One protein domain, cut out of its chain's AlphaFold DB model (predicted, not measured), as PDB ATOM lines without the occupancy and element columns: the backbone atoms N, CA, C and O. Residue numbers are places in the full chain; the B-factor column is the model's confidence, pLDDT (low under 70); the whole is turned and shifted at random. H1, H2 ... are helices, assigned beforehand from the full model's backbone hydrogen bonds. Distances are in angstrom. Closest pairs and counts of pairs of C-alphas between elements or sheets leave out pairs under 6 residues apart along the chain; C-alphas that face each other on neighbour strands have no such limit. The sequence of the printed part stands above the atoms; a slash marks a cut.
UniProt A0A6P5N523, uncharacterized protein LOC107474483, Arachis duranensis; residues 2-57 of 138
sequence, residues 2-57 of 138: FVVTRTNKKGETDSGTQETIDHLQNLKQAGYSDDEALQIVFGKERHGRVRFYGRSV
ATOM      1  N   PHE A   2      72.499 102.571  48.277       63.16
ATOM      2  CA  PHE A   2      73.509 102.152  47.288       63.16
ATOM      3  C   PHE A   2      74.812 102.926  47.549       63.16
ATOM      4  O   PHE A   2      74.755 104.110  47.889       63.16
ATOM      5  N   VAL A   3      75.963 102.262  47.417       69.25
ATOM      6  CA  VAL A   3      77.293 102.831  47.691       69.25
ATOM      7  C   VAL A   3      78.116 102.782  46.409       69.25
ATOM      8  O   VAL A   3      78.180 101.745  45.758       69.25
ATOM      9  N   VAL A   4      78.721 103.910  46.035       71.88
ATOM     10  CA  VAL A   4      79.595 104.014  44.859       71.88
ATOM     11  C   VAL A   4      80.943 104.541  45.319       71.88
ATOM     12  O   VAL A   4      81.027 105.627  45.894       71.88
ATOM     13  N   THR A   5      81.992 103.776  45.052       75.56
ATOM     14  CA  THR A   5      83.370 104.118  45.402       75.56
ATOM     15  C   THR A   5      84.208 104.285  44.146       75.56
ATOM     16  O   THR A   5      83.893 103.760  43.078       75.56
ATOM     17  N   ARG A   6      85.270 105.088  44.249       78.81
ATOM     18  CA  ARG A   6      86.255 105.194  43.173       78.81
ATOM     19  C   ARG A   6      87.142 103.959  43.225       78.81
ATOM     20  O   ARG A   6      87.773 103.717  44.248       78.81
ATOM     21  N   THR A   7      87.205 103.232  42.123       83.50
ATOM     22  CA  THR A   7      88.104 102.094  41.947       83.50
ATOM     23  C   THR A   7      89.336 102.507  41.148       83.50
ATOM     24  O   THR A   7      89.331 103.511  40.425       83.50
ATOM     25  N   ASN A   8      90.433 101.764  41.301       84.06
ATOM     26  CA  ASN A   8      91.610 101.949  40.454       84.06
ATOM     27  C   ASN A   8      91.325 101.474  39.007       84.06
ATOM     28  O   ASN A   8      90.259 100.940  38.703       84.06
ATOM     29  N   LYS A   9      92.293 101.620  38.087       83.50
ATOM     30  CA  LYS A   9      92.146 101.159  36.686       83.50
ATOM     31  C   LYS A   9      91.882  99.648  36.549       83.50
ATOM     32  O   LYS A   9      91.465  99.215  35.482       83.50
ATOM     33  N   LYS A  10      92.148  98.865  37.599       86.69
ATOM     34  CA  LYS A  10      91.907  97.418  37.675       86.69
ATOM     35  C   LYS A  10      90.553  97.072  38.311       86.69
ATOM     36  O   LYS A  10      90.215  95.900  38.386       86.69
ATOM     37  N   GLY A  11      89.778  98.068  38.750       81.94
ATOM     38  CA  GLY A  11      88.487  97.860  39.409       81.94
ATOM     39  C   GLY A  11      88.580  97.551  40.907       81.94
ATOM     40  O   GLY A  11      87.558  97.262  41.518       81.94
ATOM     41  N   GLU A  12      89.763  97.643  41.515       85.69
ATOM     42  CA  GLU A  12      89.957  97.350  42.937       85.69
ATOM     43  C   GLU A  12      89.634  98.587  43.787       85.69
ATOM     44  O   GLU A  12      90.006  99.720  43.446       85.69
ATOM     45  N   THR A  13      88.938  98.354  44.898       84.81
ATOM     46  CA  THR A  13      88.650  99.358  45.929       84.81
ATOM     47  C   THR A  13      89.751  99.318  46.987       84.81
ATOM     48  O   THR A  13      90.271  98.250  47.302       84.81
ATOM     49  N   ASP A  14      90.117 100.476  47.538       87.88
ATOM     50  CA  ASP A  14      91.056 100.548  48.661       87.88
ATOM     51  C   ASP A  14      90.557  99.736  49.875       87.88
ATOM     52  O   ASP A  14      89.363  99.726  50.174       87.88
ATOM     53  N   SER A  15      91.479  99.086  50.587       85.75
ATOM     54  CA  SER A  15      91.170  98.170  51.697       85.75
ATOM     55  C   SER A  15      90.318  98.802  52.807       85.75
ATOM     56  O   SER A  15      89.306  98.223  53.193       85.75
ATOM     57  N   GLY A  16      90.644 100.021  53.254       84.75
ATOM     58  CA  GLY A  16      89.863 100.712  54.287       84.75
ATOM     59  C   GLY A  16      88.490 101.160  53.781       84.75
ATOM     60  O   GLY A  16      87.504 101.200  54.522       84.75
ATOM     61  N   THR A  17      88.390 101.447  52.483       83.56
ATOM     62  CA  THR A  17      87.105 101.743  51.842       83.56
ATOM     63  C   THR A  17      86.224 100.493  51.765       83.56
ATOM     64  O   THR A  17      85.023 100.586  52.021       83.56
ATOM     65  N   GLN A  18      86.807  99.333  51.458       86.31
ATOM     66  CA  GLN A  18      86.092  98.059  51.428       86.31
ATOM     67  C   GLN A  18      85.572  97.677  52.819       86.31
ATOM     68  O   GLN A  18      84.388  97.388  52.961       86.31
ATOM     69  N   GLU A  19      86.400  97.804  53.858       88.94
ATOM     70  CA  GLU A  19      85.995  97.558  55.250       88.94
ATOM     71  C   GLU A  19      84.803  98.438  55.669       88.94
ATOM     72  O   GLU A  19      83.838  97.978  56.281       88.94
ATOM     73  N   THR A  20      84.823  99.710  55.264       87.38
ATOM     74  CA  THR A  20      83.726 100.652  55.524       87.38
ATOM     75  C   THR A  20      82.434 100.239  54.803       87.38
ATOM     76  O   THR A  20      81.342 100.363  55.366       87.38
ATOM     77  N   ILE A  21      82.534  99.742  53.562       87.44
ATOM     78  CA  ILE A  21      81.386  99.218  52.805       87.44
ATOM     79  C   ILE A  21      80.806  97.988  53.502       87.44
ATOM     80  O   ILE A  21      79.589  97.913  53.683       87.44
ATOM     81  N   ASP A  22      81.656  97.050  53.906       90.38
ATOM     82  CA  ASP A  22      81.229  95.805  54.540       90.38
ATOM     83  C   ASP A  22      80.535  96.101  55.878       90.38
ATOM     84  O   ASP A  22      79.452  95.581  56.158       90.38
ATOM     85  N   HIS A  23      81.072  97.042  56.660       91.81
ATOM     86  CA  HIS A  23      80.448  97.498  57.901       91.81
ATOM     87  C   HIS A  23      79.052  98.110  57.670       91.81
ATOM     88  O   HIS A  23      78.103  97.783  58.387       91.81
ATOM     89  N   LEU A  24      78.878  98.933  56.627       90.00
ATOM     90  CA  LEU A  24      77.567  99.472  56.242       90.00
ATOM     91  C   LEU A  24      76.572  98.380  55.830       90.00
ATOM     92  O   LEU A  24      75.388  98.462  56.166       90.00
ATOM     93  N   GLN A  25      77.028  97.373  55.083       89.88
ATOM     94  CA  GLN A  25      76.178  96.260  54.658       89.88
ATOM     95  C   GLN A  25      75.728  95.415  55.852       89.88
ATOM     96  O   GLN A  25      74.547  95.076  55.935       89.88
ATOM     97  N   ASN A  26      76.627  95.152  56.800       93.44
ATOM     98  CA  ASN A  26      76.322  94.410  58.021       93.44
ATOM     99  C   ASN A  26      75.275  95.130  58.882       93.44
ATOM    100  O   ASN A  26      74.312  94.509  59.326       93.44
ATOM    101  N   LEU A  27      75.396  96.451  59.056       92.31
ATOM    102  CA  LEU A  27      74.399  97.245  59.788       92.31
ATOM    103  C   LEU A  27      73.025  97.206  59.109       92.31
ATOM    104  O   LEU A  27      72.001  97.054  59.774       92.31
ATOM    105  N   LYS A  28      72.992  97.269  57.774       87.69
ATOM    106  CA  LYS A  28      71.741  97.140  57.019       87.69
ATOM    107  C   LYS A  28      71.107  95.756  57.196       87.69
ATOM    108  O   LYS A  28      69.894  95.662  57.362       87.69
ATOM    109  N   GLN A  29      71.904  94.686  57.166       90.44
ATOM    110  CA  GLN A  29      71.415  93.321  57.409       90.44
ATOM    111  C   GLN A  29      70.915  93.134  58.847       90.44
ATOM    112  O   GLN A  29      69.932  92.431  59.062       90.44
ATOM    113  N   ALA A  30      71.531  93.815  59.813       91.69
ATOM    114  CA  ALA A  30      71.101  93.833  61.209       91.69
ATOM    115  C   ALA A  30      69.825  94.667  61.463       91.69
ATOM    116  O   ALA A  30      69.385  94.772  62.605       91.69
ATOM    117  N   GLY A  31      69.217  95.249  60.422       92.25
ATOM    118  CA  GLY A  31      67.936  95.953  60.511       92.25
ATOM    119  C   GLY A  31      68.030  97.427  60.908       92.25
ATOM    120  O   GLY A  31      66.994  98.048  61.145       92.25
ATOM    121  N   TYR A  32      69.233  98.006  60.960       90.56
ATOM    122  CA  TYR A  32      69.392  99.443  61.184       90.56
ATOM    123  C   TYR A  32      68.858 100.240  59.993       90.56
ATOM    124  O   TYR A  32      68.998  99.838  58.833       90.56
ATOM    125  N   SER A  33      68.278 101.407  60.275       87.25
ATOM    126  CA  SER A  33      67.873 102.329  59.213       87.25
ATOM    127  C   SER A  33      69.091 102.893  58.473       87.25
ATOM    128  O   SER A  33      70.179 103.021  59.040       87.25
ATOM    129  N   ASP A  34      68.903 103.283  57.206       83.19
ATOM    130  CA  ASP A  34      69.969 103.884  56.387       83.19
ATOM    131  C   ASP A  34      70.626 105.086  57.117       83.19
ATOM    132  O   ASP A  34      71.842 105.257  57.072       83.19
ATOM    133  N   ASP A  35      69.852 105.886  57.860       79.06
ATOM    134  CA  ASP A  35      70.360 107.046  58.609       79.06
ATOM    135  C   ASP A  35      71.204 106.675  59.839       79.06
ATOM    136  O   ASP A  35      72.207 107.349  60.115       79.06
ATOM    137  N   GLU A  36      70.802 105.634  60.573       84.56
ATOM    138  CA  GLU A  36      71.520 105.125  61.746       84.56
ATOM    139  C   GLU A  36      72.827 104.458  61.330       84.56
ATOM    140  O   GLU A  36      73.874 104.769  61.895       84.56
ATOM    141  N   ALA A  37      72.789 103.623  60.287       87.38
ATOM    142  CA  ALA A  37      73.975 102.964  59.757       87.38
ATOM    143  C   ALA A  37      75.032 103.993  59.327       87.38
ATOM    144  O   ALA A  37      76.191 103.913  59.735       87.38
ATOM    145  N   LEU A  38      74.629 105.029  58.584       80.94
ATOM    146  CA  LEU A  38      75.538 106.103  58.178       80.94
ATOM    147  C   LEU A  38      76.113 106.877  59.370       80.94
ATOM    148  O   LEU A  38      77.284 107.249  59.354       80.94
ATOM    149  N   GLN A  39      75.312 107.128  60.404       81.00
ATOM    150  CA  GLN A  39      75.783 107.829  61.597       81.00
ATOM    151  C   GLN A  39      76.751 106.983  62.432       81.00
ATOM    152  O   GLN A  39      77.677 107.541  63.014       81.00
ATOM    153  N   ILE A  40      76.564 105.664  62.491       85.44
ATOM    154  CA  ILE A  40      77.481 104.748  63.180       85.44
ATOM    155  C   ILE A  40      78.830 104.708  62.457       85.44
ATOM    156  O   ILE A  40      79.870 104.845  63.095       85.44
ATOM    157  N   VAL A  41      78.821 104.580  61.125       85.56
ATOM    158  CA  VAL A  41      80.053 104.430  60.336       85.56
ATOM    159  C   VAL A  41      80.829 105.740  60.188       85.56
ATOM    160  O   VAL A  41      82.046 105.758  60.342       85.56
ATOM    161  N   PHE A  42      80.148 106.853  59.907       78.25
ATOM    162  CA  PHE A  42      80.806 108.140  59.634       78.25
ATOM    163  C   PHE A  42      80.779 109.102  60.826       78.25
ATOM    164  O   PHE A  42      81.350 110.193  60.762       78.25
ATOM    165  N   GLY A  43      80.126 108.711  61.921       79.06
ATOM    166  CA  GLY A  43      79.939 109.542  63.099       79.06
ATOM    167  C   GLY A  43      78.945 110.686  62.885       79.06
ATOM    168  O   GLY A  43      78.169 110.749  61.927       79.06
ATOM    169  N   LYS A  44      78.969 111.644  63.819       70.12
ATOM    170  CA  LYS A  44      78.225 112.902  63.689       70.12
ATOM    171  C   LYS A  44      78.800 113.702  62.518       70.12
ATOM    172  O   LYS A  44      79.999 113.972  62.493       70.12
ATOM    173  N   GLU A  45      77.932 114.119  61.599       61.84
ATOM    174  CA  GLU A  45      78.287 114.978  60.464       61.84
ATOM    175  C   GLU A  45      79.056 116.214  60.968       61.84
ATOM    176  O   GLU A  45      78.515 117.057  61.692       61.84
ATOM    177  N   ARG A  46      80.355 116.285  60.653       61.09
ATOM    178  CA  ARG A  46      81.187 117.452  60.966       61.09
ATOM    179  C   ARG A  46      80.859 118.565  59.972       61.09
ATOM    180  O   ARG A  46      80.502 118.298  58.830       61.09
ATOM    181  N   HIS A  47      81.013 119.822  60.391       50.19
ATOM    182  CA  HIS A  47      80.913 120.979  59.494       50.19
ATOM    183  C   HIS A  47      82.147 120.989  58.568       50.19
ATOM    184  O   HIS A  47      83.134 121.668  58.823       50.19
ATOM    185  N   GLY A  48      82.139 120.129  57.548       63.16
ATOM    186  CA  GLY A  48      83.268 119.825  56.669       63.16
ATOM    187  C   GLY A  48      82.993 118.549  55.864       63.16
ATOM    188  O   GLY A  48      82.261 117.673  56.312       63.16
ATOM    189  N   ARG A  49      83.528 118.458  54.638       52.91
ATOM    190  CA  ARG A  49      83.144 117.452  53.627       52.91
ATOM    191  C   ARG A  49      83.420 116.001  54.062       52.91
ATOM    192  O   ARG A  49      84.453 115.446  53.712       52.91
ATOM    193  N   VAL A  50      82.419 115.343  54.634       52.50
ATOM    194  CA  VAL A  50      82.071 113.979  54.213       52.50
ATOM    195  C   VAL A  50      80.966 114.152  53.177       52.50
ATOM    196  O   VAL A  50      79.822 114.443  53.506       52.50
ATOM    197  N   ARG A  51      81.339 114.115  51.891       56.44
ATOM    198  CA  ARG A  51      80.392 114.285  50.779       56.44
ATOM    199  C   ARG A  51      79.531 113.029  50.660       56.44
ATOM    200  O   ARG A  51      79.818 112.166  49.838       56.44
ATOM    201  N   PHE A  52      78.458 112.954  51.433       60.66
ATOM    202  CA  PHE A  52      77.324 112.140  51.023       60.66
ATOM    203  C   PHE A  52      76.669 112.813  49.829       60.66
ATOM    204  O   PHE A  52      76.249 113.959  49.928       60.66
ATOM    205  N   TYR A  53      76.668 112.103  48.698       53.72
ATOM    206  CA  TYR A  53      76.045 112.497  47.437       53.72
ATOM    207  C   TYR A  53      76.392 113.937  47.001       53.72
ATOM    208  O   TYR A  53      75.652 114.868  47.267       53.72
ATOM    209  N   GLY A  54      77.521 114.141  46.307       57.53
ATOM    210  CA  GLY A  54      77.769 115.341  45.480       57.53
ATOM    211  C   GLY A  54      77.305 116.700  46.049       57.53
ATOM    212  O   GLY A  54      77.522 117.019  47.212       57.53
ATOM    213  N   ARG A  55      76.701 117.539  45.200       56.53
ATOM    214  CA  ARG A  55      75.971 118.765  45.582       56.53
ATOM    215  C   ARG A  55      74.515 118.392  45.910       56.53
ATOM    216  O   ARG A  55      73.598 118.988  45.356       56.53
ATOM    217  N   SER A  56      74.301 117.331  46.681       57.47
ATOM    218  CA  SER A  56      72.986 116.700  46.827       57.47
ATOM    219  C   SER A  56      72.488 116.732  48.275       57.47
ATOM    220  O   SER A  56      73.150 117.224  49.188       57.47
ATOM    221  N   VAL A  57      71.231 116.316  48.417       55.53
ATOM    222  CA  VAL A  57      70.315 116.500  49.549       55.53
ATOM    223  C   VAL A  57      70.976 116.220  50.909       55.53
ATOM    224  O   VAL A  57      71.389 115.101  51.190       55.53
TER     225      VAL A  57
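Overview. This is residues 2 to 57 of the 138 residues of the protein "uncharacterized protein LOC107474483" of Arachis duranensis (UniProt A0A6P5N523). Look first for a helical hairpin: the longer H1 and the shorter H2, joined by a tight turn. Two long loops frame it: residues 2 to 14 swing out and return to enter H1, and residues 43 to 57 lead away from H2, with residues 43 to 49 sticking out. The printed part has 56 residues, two named helices in the order H1, H2, and no named strand; its class is all helix, though helices hold just 24 residues. It is only just loose, close to compact, with a radius of gyration of the C-alphas of 12.4 A and spans of 32 by 28 by 17 A.

Arrangement. Start at H1, residues 15 to 29, and go on to H2, residues 34 to 42. They touch, with the C-alphas of Leu 27 and Ala 37 closest at 5.7 A. They run opposite ways at a shallow tilt of 33 degrees, only just short of steep. In both helices every O i to N i+4 pair is within hydrogen-bond range.

Along the chain. Find C-alpha 15 at (91.170, 98.170, 51.697); H1 runs 21.1 A from there. H2 spans 12.1 A, ending at C-alpha 42, (80.806, 108.140, 59.634).

Size, cuts and confidence. The C-alphas of Lys 9 and Gly 31 are farthest apart, 34.4 A. The printed part has no cut. In this model, pLDDT is under 70 at residues 2 to 3 and 45 to 57.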